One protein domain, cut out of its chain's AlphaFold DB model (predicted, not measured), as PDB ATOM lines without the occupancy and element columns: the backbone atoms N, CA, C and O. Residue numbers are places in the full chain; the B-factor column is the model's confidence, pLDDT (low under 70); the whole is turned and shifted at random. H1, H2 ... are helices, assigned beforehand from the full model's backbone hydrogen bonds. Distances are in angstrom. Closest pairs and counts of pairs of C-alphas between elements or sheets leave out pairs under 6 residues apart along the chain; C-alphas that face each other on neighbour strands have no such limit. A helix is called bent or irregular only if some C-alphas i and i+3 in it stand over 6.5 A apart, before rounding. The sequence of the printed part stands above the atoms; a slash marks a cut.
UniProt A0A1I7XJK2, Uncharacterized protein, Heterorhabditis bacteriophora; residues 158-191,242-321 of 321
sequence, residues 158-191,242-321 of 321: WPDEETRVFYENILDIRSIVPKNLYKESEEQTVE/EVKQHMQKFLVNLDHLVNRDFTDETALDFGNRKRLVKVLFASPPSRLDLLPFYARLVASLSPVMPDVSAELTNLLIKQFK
ATOM      1  N   TRP A 158     -24.139  17.124 -24.042       89.25
ATOM      2  CA  TRP A 158     -24.185  16.160 -22.954       89.25
ATOM      3  C   TRP A 158     -23.645  14.796 -23.396       89.25
ATOM      4  O   TRP A 158     -23.924  14.373 -24.523       89.25
ATOM      5  N   PRO A 159     -22.916  14.083 -22.515       88.88
ATOM      6  CA  PRO A 159     -22.374  12.759 -22.823       88.88
ATOM      7  C   PRO A 159     -23.471  11.708 -23.038       88.88
ATOM      8  O   PRO A 159     -23.286  10.759 -23.797       88.88
ATOM      9  N   ASP A 160     -24.614  11.892 -22.381       91.75
ATOM     10  CA  ASP A 160     -25.772  11.016 -22.441       91.75
ATOM     11  C   ASP A 160     -27.057  11.788 -22.100       91.75
ATOM     12  O   ASP A 160     -27.044  12.902 -21.565       91.75
ATOM     13  N   GLU A 161     -28.185  11.171 -22.438       89.69
ATOM     14  CA  GLU A 161     -29.520  11.731 -22.240       89.69
ATOM     15  C   GLU A 161     -29.901  11.848 -20.755       89.69
ATOM     16  O   GLU A 161     -30.643  12.753 -20.377       89.69
ATOM     17  N   GLU A 162     -29.382  10.970 -19.894       90.38
ATOM     18  CA  GLU A 162     -29.674  10.992 -18.459       90.38
ATOM     19  C   GLU A 162     -29.079  12.245 -17.803       90.38
ATOM     20  O   GLU A 162     -29.772  12.960 -17.075       90.38
ATOM     21  N   THR A 163     -27.834  12.570 -18.149       91.69
ATOM     22  CA  THR A 163     -27.129  13.780 -17.722       91.69
ATOM     23  C   THR A 163     -27.840  15.032 -18.235       91.69
ATOM     24  O   THR A 163     -28.079  15.961 -17.462       91.69
ATOM     25  N   ARG A 164     -28.265  15.048 -19.507       91.56
ATOM     26  CA  ARG A 164     -29.046  16.163 -20.068       91.56
ATOM     27  C   ARG A 164     -30.325  16.410 -19.279       91.56
ATOM     28  O   ARG A 164     -30.580  17.524 -18.829       91.56
ATOM     29  N   VAL A 165     -31.116  15.362 -19.062       92.50
ATOM     30  CA  VAL A 165     -32.366  15.444 -18.299       92.50
ATOM     31  C   VAL A 165     -32.103  15.879 -16.852       92.50
ATOM     32  O   VAL A 165     -32.902  16.621 -16.283       92.50
ATOM     33  N   PHE A 166     -30.986  15.468 -16.251       94.69
ATOM     34  CA  PHE A 166     -30.614  15.879 -14.900       94.69
ATOM     35  C   PHE A 166     -30.340  17.389 -14.770       94.69
ATOM     36  O   PHE A 166     -30.664  17.963 -13.730       94.69
ATOM     37  N   TYR A 167     -29.779  18.047 -15.788       94.00
ATOM     38  CA  TYR A 167     -29.447  19.477 -15.725       94.00
ATOM     39  C   TYR A 167     -30.476  20.397 -16.392       94.00
ATOM     40  O   TYR A 167     -30.672  21.516 -15.926       94.00
ATOM     41  N   GLU A 168     -31.156  19.946 -17.447       91.88
ATOM     42  CA  GLU A 168     -32.117  20.773 -18.191       91.88
ATOM     43  C   GLU A 168     -33.551  20.633 -17.670       91.88
ATOM     44  O   GLU A 168     -34.310  21.602 -17.653       91.88
ATOM     45  N   ASN A 169     -33.948  19.436 -17.231       93.31
ATOM     46  CA  ASN A 169     -35.309  19.179 -16.764       93.31
ATOM     47  C   ASN A 169     -35.383  19.339 -15.241       93.31
ATOM     48  O   ASN A 169     -35.351  18.357 -14.492       93.31
ATOM     49  N   ILE A 170     -35.405  20.592 -14.788       93.69
ATOM     50  CA  ILE A 170     -35.492  20.982 -13.375       93.69
ATOM     51  C   ILE A 170     -36.960  21.051 -12.924       93.69
ATOM     52  O   ILE A 170     -37.845  21.425 -13.693       93.69
ATOM     53  N   LEU A 171     -37.223  20.698 -11.664       91.00
ATOM     54  CA  LEU A 171     -38.558  20.736 -11.069       91.00
ATOM     55  C   LEU A 171     -39.108  22.174 -10.995       91.00
ATOM     56  O   LEU A 171     -38.526  23.032 -10.332       91.00
ATOM     57  N   ASP A 172     -40.280  22.419 -11.586       89.75
ATOM     58  CA  ASP A 172     -40.976  23.708 -11.472       89.75
ATOM     59  C   ASP A 172     -41.860  23.771 -10.213       89.75
ATOM     60  O   ASP A 172     -43.070  23.517 -10.252       89.75
ATOM     61  N   ILE A 173     -41.254  24.147  -9.083       88.56
ATOM     62  CA  ILE A 173     -41.934  24.238  -7.778       88.56
ATOM     63  C   ILE A 173     -43.105  25.236  -7.804       88.56
ATOM     64  O   ILE A 173     -44.117  25.000  -7.138       88.56
ATOM     65  N   ARG A 174     -43.031  26.312  -8.608       85.44
ATOM     66  CA  ARG A 174     -44.107  27.320  -8.711       85.44
ATOM     67  C   ARG A 174     -45.406  26.740  -9.268       85.44
ATOM     68  O   ARG A 174     -46.477  27.273  -8.979       85.44
ATOM     69  N   SER A 175     -45.314  25.689 -10.081       87.31
ATOM     70  CA  SER A 175     -46.478  25.020 -10.672       87.31
ATOM     71  C   SER A 175     -47.141  24.007  -9.730       87.31
ATOM     72  O   SER A 175     -48.332  23.727  -9.875       87.31
ATOM     73  N   ILE A 176     -46.392  23.479  -8.756       86.88
ATOM     74  CA  ILE A 176     -46.817  22.373  -7.883       86.88
ATOM     75  C   ILE A 176     -47.307  22.893  -6.532       86.88
ATOM     76  O   ILE A 176     -48.328  22.441  -6.010       86.88
ATOM     77  N   VAL A 177     -46.569  23.835  -5.945       82.56
ATOM     78  CA  VAL A 177     -46.786  24.278  -4.568       82.56
ATOM     79  C   VAL A 177     -47.657  25.541  -4.548       82.56
ATOM     80  O   VAL A 177     -47.444  26.456  -5.343       82.56
ATOM     81  N   PRO A 178     -48.652  25.647  -3.650       82.50
ATOM     82  CA  PRO A 178     -49.448  26.862  -3.498       82.50
ATOM     83  C   PRO A 178     -48.624  28.113  -3.135       82.50
ATOM     84  O   PRO A 178     -47.799  28.092  -2.221       82.50
ATOM     85  N   LYS A 179     -48.932  29.246  -3.788       80.12
ATOM     86  CA  LYS A 179     -48.240  30.545  -3.619       80.12
ATOM     87  C   LYS A 179     -48.080  31.014  -2.175       80.12
ATOM     88  O   LYS A 179     -47.100  31.673  -1.849       80.12
ATOM     89  N   ASN A 180     -49.026  30.698  -1.293       77.69
ATOM     90  CA  ASN A 180     -48.978  31.100   0.114       77.69
ATOM     91  C   ASN A 180     -47.774  30.530   0.882       77.69
ATOM     92  O   ASN A 180     -47.444  31.080   1.926       77.69
ATOM     93  N   LEU A 181     -47.131  29.467   0.389       74.44
ATOM     94  CA  LEU A 181     -45.988  28.838   1.055       74.44
ATOM     95  C   LEU A 181     -44.643  29.507   0.737       74.44
ATOM     96  O   LEU A 181     -43.702  29.348   1.507       74.44
ATOM     97  N   TYR A 182     -44.546  30.273  -0.355       75.38
ATOM     98  CA  TYR A 182     -43.286  30.893  -0.794       75.38
ATOM     99  C   TYR A 182     -43.377  32.395  -1.094       75.38
ATOM    100  O   TYR A 182     -42.357  33.030  -1.343       75.38
ATOM    101  N   LYS A 183     -44.570  32.999  -1.024       76.69
ATOM    102  CA  LYS A 183     -44.768  34.433  -1.285       76.69
ATOM    103  C   LYS A 183     -43.882  35.336  -0.414       76.69
ATOM    104  O   LYS A 183     -43.306  36.290  -0.916       76.69
ATOM    105  N   GLU A 184     -43.741  35.016   0.873       72.44
ATOM    106  CA  GLU A 184     -42.866  35.772   1.781       72.44
ATOM    107  C   GLU A 184     -41.382  35.644   1.390       72.44
ATOM    108  O   GLU A 184     -40.615  36.594   1.541       72.44
ATOM    109  N   SER A 185     -40.981  34.490   0.846       69.12
ATOM    110  CA  SER A 185     -39.614  34.239   0.381       69.12
ATOM    111  C   SER A 185     -39.284  35.033  -0.884       69.12
ATOM    112  O   SER A 185     -38.208  35.624  -0.947       69.12
ATOM    113  N   GLU A 186     -40.212  35.106  -1.847       70.12
ATOM    114  CA  GLU A 186     -40.070  35.934  -3.058       70.12
ATOM    115  C   GLU A 186     -40.067  37.441  -2.736       70.12
ATOM    116  O   GLU A 186     -39.318  38.206  -3.338       70.12
ATOM    117  N   GLU A 187     -40.884  37.892  -1.777       68.81
ATOM    118  CA  GLU A 187     -40.988  39.315  -1.414       68.81
ATOM    119  C   GLU A 187     -39.783  39.822  -0.602       68.81
ATOM    120  O   GLU A 187     -39.409  40.990  -0.708       68.81
ATOM    121  N   GLN A 188     -39.128  38.959   0.182       64.44
ATOM    122  CA  GLN A 188     -37.915  39.325   0.931       64.44
ATOM    123  C   GLN A 188     -36.659  39.442   0.055       64.44
ATOM    124  O   GLN A 188     -35.638  39.943   0.521       64.44
ATOM    125  N   THR A 189     -36.724  38.999  -1.199       57.91
ATOM    126  CA  THR A 189     -35.596  38.933  -2.139       57.91
ATOM    127  C   THR A 189     -35.649  39.966  -3.259       57.91
ATOM    128  O   THR A 189     -34.843  39.911  -4.182       57.91
ATOM    129  N   VAL A 190     -36.565  40.937  -3.186       47.81
ATOM    130  CA  VAL A 190     -36.837  41.888  -4.285       47.81
ATOM    131  C   VAL A 190     -35.660  42.836  -4.595       47.81
ATOM    132  O   VAL A 190     -35.672  43.497  -5.630       47.81
ATOM    133  N   GLU A 191     -34.579  42.837  -3.815       45.16
ATOM    134  CA  GLU A 191     -33.279  43.319  -4.299       45.16
ATOM    135  C   GLU A 191     -32.477  42.153  -4.884       45.16
ATOM    136  O   GLU A 191     -31.560  41.628  -4.261       45.16
ATOM    137  N   GLU A 242     -42.773  20.459  15.950       70.00
ATOM    138  CA  GLU A 242     -43.017  19.758  14.682       70.00
ATOM    139  C   GLU A 242     -42.215  20.385  13.533       70.00
ATOM    140  O   GLU A 242     -41.563  19.676  12.771       70.00
ATOM    141  N   VAL A 243     -42.152  21.720  13.467       71.19
ATOM    142  CA  VAL A 243     -41.345  22.447  12.469       71.19
ATOM    143  C   VAL A 243     -39.846  22.191  12.663       71.19
ATOM    144  O   VAL A 243     -39.105  22.054  11.687       71.19
ATOM    145  N   LYS A 244     -39.372  22.087  13.913       74.62
ATOM    146  CA  LYS A 244     -37.974  21.724  14.200       74.62
ATOM    147  C   LYS A 244     -37.661  20.286  13.802       74.62
ATOM    148  O   LYS A 244     -36.604  20.059  13.220       74.62
ATOM    149  N   GLN A 245     -38.551  19.340  14.093       79.81
ATOM    150  CA  GLN A 245     -38.382  17.936  13.708       79.81
ATOM    151  C   GLN A 245     -38.411  17.768  12.188       79.81
ATOM    152  O   GLN A 245     -37.561  17.076  11.636       79.81
ATOM    153  N   HIS A 246     -39.327  18.459  11.508       77.62
ATOM    154  CA  HIS A 246     -39.404  18.481  10.050       77.62
ATOM    155  C   HIS A 246     -38.118  19.049   9.432       77.62
ATOM    156  O   HIS A 246     -37.530  18.437   8.547       77.62
ATOM    157  N   MET A 247     -37.592  20.145   9.986       75.25
ATOM    158  CA  MET A 247     -36.301  20.709   9.584       75.25
ATOM    159  C   MET A 247     -35.129  19.757   9.838       75.25
ATOM    160  O   MET A 247     -34.248  19.619   8.999       75.25
ATOM    161  N   GLN A 248     -35.094  19.093  10.990       79.06
ATOM    162  CA  GLN A 248     -34.028  18.144  11.294       79.06
ATOM    163  C   GLN A 248     -34.064  16.944  10.345       79.06
ATOM    164  O   GLN A 248     -33.017  16.518   9.869       79.06
ATOM    165  N   LYS A 249     -35.263  16.454  10.013       83.56
ATOM    166  CA  LYS A 249     -35.467  15.418   8.999       83.56
ATOM    167  C   LYS A 249     -34.991  15.886   7.621       83.56
ATOM    168  O   LYS A 249     -34.255  15.160   6.967       83.56
ATOM    169  N   PHE A 250     -35.347  17.105   7.222       83.81
ATOM    170  CA  PHE A 250     -34.911  17.699   5.959       83.81
ATOM    171  C   PHE A 250     -33.380  17.777   5.865       83.81
ATOM    172  O   PHE A 250     -32.808  17.339   4.876       83.81
ATOM    173  N   LEU A 251     -32.701  18.243   6.918       81.94
ATOM    174  CA  LEU A 251     -31.235  18.309   6.942       81.94
ATOM    175  C   LEU A 251     -30.573  16.928   6.882       81.94
ATOM    176  O   LEU A 251     -29.560  16.781   6.213       81.94
ATOM    177  N   VAL A 252     -31.147  15.919   7.541       84.12
ATOM    178  CA  VAL A 252     -30.656  14.536   7.441       84.12
ATOM    179  C   VAL A 252     -30.844  13.990   6.023       84.12
ATOM    180  O   VAL A 252     -29.968  13.296   5.518       84.12
ATOM    181  N   ASN A 253     -31.947  14.329   5.350       86.56
ATOM    182  CA  ASN A 253     -32.175  13.910   3.965       86.56
ATOM    183  C   ASN A 253     -31.126  14.488   2.999       86.56
ATOM    184  O   ASN A 253     -30.788  13.816   2.025       86.56
ATOM    185  N   LEU A 254     -30.573  15.678   3.280       86.88
ATOM    186  CA  LEU A 254     -29.536  16.295   2.441       86.88
ATOM    187  C   LEU A 254     -28.283  15.412   2.313       86.88
ATOM    188  O   LEU A 254     -27.754  15.262   1.215       86.88
ATOM    189  N   ASP A 255     -27.867  14.736   3.389       84.88
ATOM    190  CA  ASP A 255     -26.696  13.839   3.386       84.88
ATOM    191  C   ASP A 255     -26.893  12.573   2.518       84.88
ATOM    192  O   ASP A 255     -25.938  11.833   2.221       84.88
ATOM    193  N   HIS A 256     -28.141  12.321   2.111       87.25
ATOM    194  CA  HIS A 256     -28.600  11.134   1.399       87.25
ATOM    195  C   HIS A 256     -29.184  11.439   0.010       87.25
ATOM    196  O   HIS A 256     -29.817  10.564  -0.583       87.25
ATOM    197  N   LEU A 257     -28.953  12.635  -0.545       90.19
ATOM    198  CA  LEU A 257     -29.348  12.956  -1.919       90.19
ATOM    199  C   LEU A 257     -28.503  12.178  -2.933       90.19
ATOM    200  O   LEU A 257     -27.401  12.583  -3.280       90.19
ATOM    201  N   VAL A 258     -29.012  11.032  -3.384       88.50
ATOM    202  CA  VAL A 258     -28.281  10.101  -4.267       88.50
ATOM    203  C   VAL A 258     -28.943   9.886  -5.625       88.50
ATOM    204  O   VAL A 258     -28.401   9.171  -6.462       88.50
ATOM    205  N   ASN A 259     -30.130  10.449  -5.850       91.56
ATOM    206  CA  ASN A 259     -30.835  10.329  -7.119       91.56
ATOM    207  C   ASN A 259     -31.695  11.573  -7.397       91.56
ATOM    208  O   ASN A 259     -31.989  12.361  -6.499       91.56
ATOM    209  N   ARG A 260     -32.076  11.744  -8.668       92.69
ATOM    210  CA  ARG A 260     -32.857  12.892  -9.148       92.69
ATOM    211  C   ARG A 260     -34.205  13.011  -8.436       92.69
ATOM    212  O   ARG A 260     -34.540  14.084  -7.949       92.69
ATOM    213  N   ASP A 261     -34.949  11.912  -8.370       91.94
ATOM    214  CA  ASP A 261     -36.330  11.922  -7.891       91.94
ATOM    215  C   ASP A 261     -36.399  12.252  -6.389       91.94
ATOM    216  O   ASP A 261     -37.218  13.059  -5.972       91.94
ATOM    217  N   PHE A 262     -35.475  11.727  -5.583       92.25
ATOM    218  CA  PHE A 262     -35.365  12.031  -4.156       92.25
ATOM    219  C   PHE A 262     -34.918  13.475  -3.905       92.25
ATOM    220  O   PHE A 262     -35.378  14.103  -2.950       92.25
ATOM    221  N   THR A 263     -34.053  14.030  -4.760       93.06
ATOM    222  CA  THR A 263     -33.703  15.459  -4.715       93.06
ATOM    223  C   THR A 263     -34.916  16.333  -4.997       93.06
ATOM    224  O   THR A 263     -35.143  17.299  -4.271       93.06
ATOM    225  N   ASP A 264     -35.716  15.981  -6.000       92.44
ATOM    226  CA  ASP A 264     -36.924  16.722  -6.363       92.44
ATOM    227  C   ASP A 264     -38.017  16.588  -5.285       92.44
ATOM    228  O   ASP A 264     -38.631  17.583  -4.906       92.44
ATOM    229  N   GLU A 265     -38.212  15.397  -4.710       91.06
ATOM    230  CA  GLU A 265     -39.099  15.185  -3.557       91.06
ATOM    231  C   GLU A 265     -38.654  16.008  -2.344       91.06
ATOM    232  O   GLU A 265     -39.466  16.678  -1.706       91.06
ATOM    233  N   THR A 266     -37.351  16.013  -2.052       89.62
ATOM    234  CA  THR A 266     -36.789  16.832  -0.972       89.62
ATOM    235  C   THR A 266     -36.987  18.319  -1.267       89.62
ATOM    236  O   THR A 266     -37.300  19.079  -0.356       89.62
ATOM    237  N   ALA A 267     -36.879  18.748  -2.529       89.81
ATOM    238  CA  ALA A 267     -37.127  20.130  -2.928       89.81
ATOM    239  C   ALA A 267     -38.579  20.572  -2.685       89.81
ATOM    240  O   ALA A 267     -38.802  21.747  -2.415       89.81
ATOM    241  N   LEU A 268     -39.560  19.663  -2.744       87.19
ATOM    242  CA  LEU A 268     -40.959  19.969  -2.413       87.19
ATOM    243  C   LEU A 268     -41.195  20.123  -0.904       87.19
ATOM    244  O   LEU A 268     -42.039  20.921  -0.503       87.19
ATOM    245  N   ASP A 269     -40.417  19.420  -0.080       83.75
ATOM    246  CA  ASP A 269     -40.440  19.477   1.393       83.75
ATOM    247  C   ASP A 269     -39.580  20.646   1.944       83.75
ATOM    248  O   ASP A 269     -39.022  20.585   3.044       83.75
ATOM    249  N   PHE A 270     -39.415  21.720   1.159       75.38
ATOM    250  CA  PHE A 270     -38.482  22.805   1.470       75.38
ATOM    251  C   PHE A 270     -38.803  23.517   2.795       75.38
ATOM    252  O   PHE A 270     -39.939  23.886   3.090       75.38
ATOM    253  N   GLY A 271     -37.760  23.745   3.603       67.56
ATOM    254  CA  GLY A 271     -37.864  24.351   4.933       67.56
ATOM    255  C   GLY A 271     -37.116  25.684   5.108       67.56
ATOM    256  O   GLY A 271     -36.806  26.410   4.173       67.56
ATOM    257  N   ASN A 272     -36.814  26.021   6.363       66.44
ATOM    258  CA  ASN A 272     -36.121  27.233   6.816       66.44
ATOM    259  C   ASN A 272     -34.758  27.521   6.119       66.44
ATOM    260  O   ASN A 272     -33.773  26.796   6.279       66.44
ATOM    261  N   ARG A 273     -34.702  28.673   5.442       70.94
ATOM    262  CA  ARG A 273     -33.679  29.138   4.481       70.94
ATOM    263  C   ARG A 273     -32.253  29.249   5.027       70.94
ATOM    264  O   ARG A 273     -31.308  28.726   4.444       70.94
ATOM    265  N   LYS A 274     -32.083  29.878   6.196       67.38
ATOM    266  CA  LYS A 274     -30.752  30.222   6.750       67.38
ATOM    267  C   LYS A 274     -29.906  29.011   7.145       67.38
ATOM    268  O   LYS A 274     -28.686  29.114   7.255       67.38
ATOM    269  N   ARG A 275     -30.544  27.874   7.443       74.62
ATOM    270  CA  ARG A 275     -29.821  26.634   7.762       74.62
ATOM    271  C   ARG A 275     -29.393  25.905   6.495       74.62
ATOM    272  O   ARG A 275     -28.297  25.359   6.491       74.62
ATOM    273  N   LEU A 276     -30.202  25.961   5.438       82.06
ATOM    274  CA  LEU A 276     -29.920  25.307   4.163       82.06
ATOM    275  C   LEU A 276     -28.611  25.814   3.543       82.06
ATOM    276  O   LEU A 276     -27.718  25.008   3.305       82.06
ATOM    277  N   VAL A 277     -28.442  27.133   3.387       85.38
ATOM    278  CA  VAL A 277     -27.214  27.719   2.807       85.38
ATOM    279  C   VAL A 277     -25.962  27.270   3.566       85.38
ATOM    280  O   VAL A 277     -24.975  26.861   2.959       85.38
ATOM    281  N   LYS A 278     -26.015  27.269   4.905       82.44
ATOM    282  CA  LYS A 278     -24.889  26.841   5.748       82.44
ATOM    283  C   LYS A 278     -24.541  25.368   5.567       82.44
ATOM    284  O   LYS A 278     -23.361  25.047   5.539       82.44
ATOM    285  N   VAL A 279     -25.538  24.486   5.471       83.94
ATOM    286  CA  VAL A 279     -25.297  23.048   5.270       83.94
ATOM    287  C   VAL A 279     -24.742  22.773   3.875       83.94
ATOM    288  O   VAL A 279     -23.765  22.040   3.761       83.94
ATOM    289  N   LEU A 280     -25.290  23.416   2.838       87.25
ATOM    290  CA  LEU A 280     -24.801  23.268   1.463       87.25
ATOM    291  C   LEU A 280     -23.362  23.777   1.309       87.25
ATOM    292  O   LEU A 280     -22.542  23.117   0.677       87.25
ATOM    293  N   PHE A 281     -23.033  24.914   1.927       86.50
ATOM    294  CA  PHE A 281     -21.679  25.469   1.893       86.50
ATOM    295  C   PHE A 281     -20.680  24.660   2.736       86.50
ATOM    296  O   PHE A 281     -19.531  24.486   2.345       86.50
ATOM    297  N   ALA A 282     -21.110  24.117   3.881       83.62
ATOM    298  CA  ALA A 282     -20.273  23.293   4.756       83.62
ATOM    299  C   ALA A 282     -20.153  21.825   4.302       83.62
ATOM    300  O   ALA A 282     -19.736  20.980   5.101       83.62
ATOM    301  N   SER A 283     -20.528  21.515   3.053       77.25
ATOM    302  CA  SER A 283     -20.531  20.155   2.510       77.25
ATOM    303  C   SER A 283     -19.203  19.428   2.791       77.25
ATOM    304  O   SER A 283     -18.127  19.984   2.531       77.25
ATOM    305  N   PRO A 284     -19.232  18.193   3.330       73.50
ATOM    306  CA  PRO A 284     -18.016  17.458   3.635       73.50
ATOM    307  C   PRO A 284     -17.179  17.216   2.368       73.50
ATOM    308  O   PRO A 284     -17.686  16.635   1.408       73.50
ATOM    309  N   PRO A 285     -15.867  17.521   2.368       74.44
ATOM    310  CA  PRO A 285     -14.998  17.270   1.211       74.44
ATOM    311  C   PRO A 285     -14.869  15.777   0.858       74.44
ATOM    312  O   PRO A 285     -14.366  15.428  -0.202       74.44
ATOM    313  N   SER A 286     -15.330  14.880   1.736       83.38
ATOM    314  CA  SER A 286     -15.413  13.437   1.502       83.38
ATOM    315  C   SER A 286     -16.612  12.999   0.650       83.38
ATOM    316  O   SER A 286     -16.657  11.835   0.263       83.38
ATOM    317  N   ARG A 287     -17.597  13.877   0.410       86.81
ATOM    318  CA  ARG A 287     -18.864  13.563  -0.275       86.81
ATOM    319  C   ARG A 287     -19.114  14.486  -1.472       86.81
ATOM    320  O   ARG A 287     -20.150  15.136  -1.586       86.81
ATOM    321  N   LEU A 288     -18.137  14.555  -2.377       87.50
ATOM    322  CA  LEU A 288     -18.246  15.340  -3.617       87.50
ATOM    323  C   LEU A 288     -19.333  14.803  -4.566       87.50
ATOM    324  O   LEU A 288     -19.823  15.541  -5.415       87.50
ATOM    325  N   ASP A 289     -19.742  13.546  -4.382       89.69
ATOM    326  CA  ASP A 289     -20.862  12.906  -5.079       89.69
ATOM    327  C   ASP A 289     -22.201  13.624  -4.860       89.69
ATOM    328  O   ASP A 289     -23.083  13.525  -5.706       89.69
ATOM    329  N   LEU A 290     -22.350  14.380  -3.765       91.12
ATOM    330  CA  LEU A 290     -23.575  15.121  -3.453       91.12
ATOM    331  C   LEU A 290     -23.700  16.449  -4.212       91.12
ATOM    332  O   LEU A 290     -24.797  16.995  -4.313       91.12
ATOM    333  N   LEU A 291     -22.602  16.986  -4.756       91.38
ATOM    334  CA  LEU A 291     -22.588  18.323  -5.362       91.38
ATOM    335  C   LEU A 291     -23.574  18.486  -6.531       91.38
ATOM    336  O   LEU A 291     -24.279  19.496  -6.539       91.38
ATOM    337  N   PRO A 292     -23.702  17.532  -7.479       93.06
ATOM    338  CA  PRO A 292     -24.694  17.643  -8.550       93.06
ATOM    339  C   PRO A 292     -26.125  17.718  -8.008       93.06
ATOM    340  O   PRO A 292     -26.942  18.490  -8.507       93.06
ATOM    341  N   PHE A 293     -26.426  16.962  -6.951       94.25
ATOM    342  CA  PHE A 293     -27.749  16.943  -6.330       94.25
ATOM    343  C   PHE A 293     -28.031  18.214  -5.529       94.25
ATOM    344  O   PHE A 293     -29.141  18.733  -5.587       94.25
ATOM    345  N   TYR A 294     -27.028  18.769  -4.849       92.75
ATOM    346  CA  TYR A 294     -27.127  20.084  -4.213       92.75
ATOM    347  C   TYR A 294     -27.332  21.201  -5.234       92.75
ATOM    348  O   TYR A 294     -28.190  22.056  -5.025       92.75
ATOM    349  N   ALA A 295     -26.610  21.174  -6.356       93.12
ATOM    350  CA  ALA A 295     -26.799  22.133  -7.438       93.12
ATOM    351  C   ALA A 295     -28.219  22.045  -8.018       93.12
ATOM    352  O   ALA A 295     -28.885  23.070  -8.146       93.12
ATOM    353  N   ARG A 296     -28.717  20.827  -8.281       94.25
ATOM    354  CA  ARG A 296     -30.097  20.606  -8.734       94.25
ATOM    355  C   ARG A 296     -31.121  21.092  -7.709       94.25
ATOM    356  O   ARG A 296     -32.051  21.789  -8.088       94.25
ATOM    357  N   LEU A 297     -30.938  20.784  -6.422       92.62
ATOM    358  CA  LEU A 297     -31.816  21.259  -5.347       92.62
ATOM    359  C   LEU A 297     -31.895  22.791  -5.336       92.62
ATOM    360  O   LEU A 297     -32.984  23.354  -5.303       92.62
ATOM    361  N   VAL A 298     -30.749  23.472  -5.399       92.25
ATOM    362  CA  VAL A 298     -30.689  24.942  -5.423       92.25
ATOM    363  C   VAL A 298     -31.345  25.501  -6.686       92.25
ATOM    364  O   VAL A 298     -32.098  26.469  -6.588       92.25
ATOM    365  N   ALA A 299     -31.122  24.881  -7.848       92.75
ATOM    366  CA  ALA A 299     -31.767  25.270  -9.100       92.75
ATOM    367  C   ALA A 299     -33.298  25.123  -9.028       92.75
ATOM    368  O   ALA A 299     -34.009  26.053  -9.402       92.75
ATOM    369  N   SER A 300     -33.803  24.015  -8.472       92.19
ATOM    370  CA  SER A 300     -35.241  23.788  -8.259       92.19
ATOM    371  C   SER A 300     -35.856  24.823  -7.312       92.19
ATOM    372  O   SER A 300     -36.990  25.252  -7.515       92.19
ATOM    373  N   LEU A 301     -35.117  25.256  -6.283       90.06
ATOM    374  CA  LEU A 301     -35.597  26.226  -5.294       90.06
ATOM    375  C   LEU A 301     -35.465  27.685  -5.749       90.06
ATOM    376  O   LEU A 301     -36.205  28.529  -5.250       90.06
ATOM    377  N   SER A 302     -34.574  27.998  -6.692       89.62
ATOM    378  CA  SER A 302     -34.292  29.373  -7.132       89.62
ATOM    379  C   SER A 302     -35.542  30.182  -7.541       89.62
ATOM    380  O   SER A 302     -35.657  31.330  -7.110       89.62
ATOM    381  N   PRO A 303     -36.544  29.620  -8.256       87.00
ATOM    382  CA  PRO A 303     -37.765  30.354  -8.597       87.00
ATOM    383  C   PRO A 303     -38.614  30.780  -7.392       87.00
ATOM    384  O   PRO A 303     -39.373  31.735  -7.509       87.00
ATOM    385  N   VAL A 304     -38.535  30.075  -6.260       84.81
ATOM    386  CA  VAL A 304     -39.371  30.323  -5.066       84.81
ATOM    387  C   VAL A 304     -38.579  30.878  -3.876       84.81
ATOM    388  O   VAL A 304     -39.161  31.467  -2.967       84.81
ATOM    389  N   MET A 305     -37.259  30.692  -3.869       84.94
ATOM    390  CA  MET A 305     -36.311  31.138  -2.843       84.94
ATOM    391  C   MET A 305     -34.990  31.585  -3.499       84.94
ATOM    392  O   MET A 305     -33.962  30.911  -3.366       84.94
ATOM    393  N   PRO A 306     -34.993  32.709  -4.237       84.56
ATOM    394  CA  PRO A 306     -33.808  33.166  -4.965       84.56
ATOM    395  C   PRO A 306     -32.665  33.636  -4.040       84.56
ATOM    396  O   PRO A 306     -31.509  33.674  -4.472       84.56
ATOM    397  N   ASP A 307     -32.943  33.923  -2.761       83.06
ATOM    398  CA  ASP A 307     -31.941  34.245  -1.732       83.06
ATOM    399  C   ASP A 307     -30.976  33.092  -1.507       83.06
ATOM    400  O   ASP A 307     -29.773  33.316  -1.415       83.06
ATOM    401  N   VAL A 308     -31.488  31.861  -1.451       86.62
ATOM    402  CA  VAL A 308     -30.661  30.669  -1.229       86.62
ATOM    403  C   VAL A 308     -29.624  30.529  -2.343       86.62
ATOM    404  O   VAL A 308     -28.443  30.324  -2.057       86.62
ATOM    405  N   SER A 309     -30.041  30.688  -3.604       87.62
ATOM    406  CA  SER A 309     -29.125  30.652  -4.749       87.62
ATOM    407  C   SER A 309     -28.118  31.803  -4.727       87.62
ATOM    408  O   SER A 309     -26.928  31.571  -4.944       87.62
ATOM    409  N   ALA A 310     -28.558  33.028  -4.427       86.62
ATOM    410  CA  ALA A 310     -27.688  34.202  -4.423       86.62
ATOM    411  C   ALA A 310     -26.650  34.159  -3.286       86.62
ATOM    412  O   ALA A 310     -25.460  34.372  -3.520       86.62
ATOM    413  N   GLU A 311     -27.074  33.844  -2.057       88.44
ATOM    414  CA  GLU A 311     -26.196  33.765  -0.884       88.44
ATOM    415  C   GLU A 311     -25.155  32.653  -1.050       88.44
ATOM    416  O   GLU A 311     -23.965  32.889  -0.834       88.44
ATOM    417  N   LEU A 312     -25.571  31.465  -1.507       89.50
ATOM    418  CA  LEU A 312     -24.653  30.352  -1.743       89.50
ATOM    419  C   LEU A 312     -23.621  30.687  -2.829       89.50
ATOM    420  O   LEU A 312     -22.432  30.448  -2.630       89.50
ATOM    421  N   THR A 313     -24.055  31.282  -3.944       88.75
ATOM    422  CA  THR A 313     -23.153  31.679  -5.038       88.75
ATOM    423  C   THR A 313     -22.127  32.703  -4.553       88.75
ATOM    424  O   THR A 313     -20.934  32.543  -4.799       88.75
ATOM    425  N   ASN A 314     -22.554  33.706  -3.780       87.81
ATOM    426  CA  ASN A 314     -21.652  34.703  -3.199       87.81
ATOM    427  C   ASN A 314     -20.624  34.086  -2.239       87.81
ATOM    428  O   ASN A 314     -19.457  34.481  -2.254       87.81
ATOM    429  N   LEU A 315     -21.031  33.125  -1.405       88.31
ATOM    430  CA  LEU A 315     -20.113  32.412  -0.511       88.31
ATOM    431  C   LEU A 315     -19.090  31.580  -1.296       88.31
ATOM    432  O   LEU A 315     -17.904  31.615  -0.967       88.31
ATOM    433  N   LEU A 316     -19.525  30.883  -2.350       89.00
ATOM    434  CA  LEU A 316     -18.644  30.095  -3.218       89.00
ATOM    435  C   LEU A 316     -17.650  30.981  -3.979       89.00
ATOM    436  O   LEU A 316     -16.463  30.666  -4.006       89.00
ATOM    437  N   ILE A 317     -18.094  32.120  -4.519       86.44
ATOM    438  CA  ILE A 317     -17.213  33.107  -5.166       86.44
ATOM    439  C   ILE A 317     -16.155  33.612  -4.176       86.44
ATOM    440  O   ILE A 317     -14.976  33.683  -4.517       86.44
ATOM    441  N   LYS A 318     -16.552  33.935  -2.938       87.94
ATOM    442  CA  LYS A 318     -15.617  34.383  -1.892       87.94
ATOM    443  C   LYS A 318     -14.617  33.305  -1.476       87.94
ATOM    444  O   LYS A 318     -13.509  33.659  -1.109       87.94
ATOM    445  N   GLN A 319     -15.000  32.028  -1.500       86.69
ATOM    446  CA  GLN A 319     -14.094  30.913  -1.207       86.69
ATOM    447  C   GLN A 319     -13.122  30.627  -2.360       86.69
ATOM    448  O   GLN A 319     -12.041  30.088  -2.128       86.69
ATOM    449  N   PHE A 320     -13.539  30.912  -3.593       84.56
ATOM    450  CA  PHE A 320     -12.734  30.677  -4.787       84.56
ATOM    451  C   PHE A 320     -11.606  31.705  -4.954       84.56
ATOM    452  O   PHE A 320     -10.553  31.364  -5.491       84.56
ATOM    453  N   LYS A 321     -11.836  32.941  -4.500       70.06
ATOM    454  CA  LYS A 321     -10.808  33.986  -4.384       70.06
ATOM    455  C   LYS A 321      -9.793  33.663  -3.290       70.06
ATOM    456  O   LYS A 321      -8.596  33.936  -3.529       70.06
TER     457      LYS A 321
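AT A GLANCE: This is residues 158 to 191 and 242 to 321 of the 321 residues of an uncharacterized protein of Heterorhabditis bacteriophora (UniProt A0A1I7XJK2). Five helices, H4 to H8, run to and fro in a cluster round H7: H8 packs on one side of H7 and H5 on the other, H6 packs on H8, and H4 covers H5 and H6, near both. The stretch that holds H1, H2 and H3 wraps round the outside like a strap, and residues 159 to 164 stick out at its beginning. The printed part has 114 residues with eight named helices, H1 to H8 in chain order, and no named strand; the class is all helix. It is compact, with a radius of gyration of the C-alphas of 14.2 A and spans of 39 by 33 by 31 A.

IN THESE COORDINATES: Find C-alpha 306 at (-33.808, 33.166, -4.965); from there H8, the longest helix, runs 21.2 A to C-alpha 320 at (-12.734, 30.677, -4.787). Before it comes H7, residues 288 to 301, 20.6 A, irregular where C-alphas 289 and 292 are 7.0 A apart. Step back further to H6, residues 273 to 281, 12.8 A, H5, residues 260 to 268, 12.7 A, and H4, residues 242 to 254, 18.5 A. Before the cut look for H3, residues 183 to 187, H2, residues 173 to 176, and H1, residues 161 to 168, which begins at C-alpha 161 (-29.520, 11.731, -22.240).

HOW THE PARTS SIT: Start at the hub, H8. It touches H6 at a shallow tilt of 31 degrees, the same way; the closest C-alphas, of Val 277 and Leu 312, are 5.8 A apart. H7 and H8 form a helical hairpin, opposite ways at 35.5 degrees, only just steep; residues 298 to 301 touch residues 308 to 309, closest at the C-alphas of Val 298 and Ser 309, 6.0 A. H3 only just touches H8, at residues 306 to 307 alone, with 3 pairs of C-alphas within 8 A; the closest are Glu 186 and Pro 306, 7.1 A. Farther out, H5 touches H7 at a steep tilt of 45 degrees, closest at the C-alphas of Ala 267 and Leu 297, 5.9 A. H4 is close but not clearly touching to H5, C-alphas of Phe 250 and Thr 266 at 7.2 A, and to H6, C-alphas of Leu 251 and Leu 276 at 7.6 A. H1 is likewise close to H7, C-alphas of Tyr 167 and Arg 296 at 7.1 A, and H2 to H7, C-alphas of Ile 173 and Ser 300 at 6.7 A. H1, H3, H4, H5 and H8 have every O i to N i+4 pair within hydrogen-bond range; H6 has 4 of 5, H7 8 of 10, and H2 is too short for one.

THE WHOLE: The C-alphas farthest apart are those of Pro 159 and Glu 242, 43.4 A. Residues 192 to 241 are not printed; C-alphas 191 and 242 stand 31.8 A apart across the cut. Of the links that are printed whole, none is long. The mean pLDDT of the printed part is 83.9; look for values under 70 at residues 185, 187 to 191, 271 to 272 and 274.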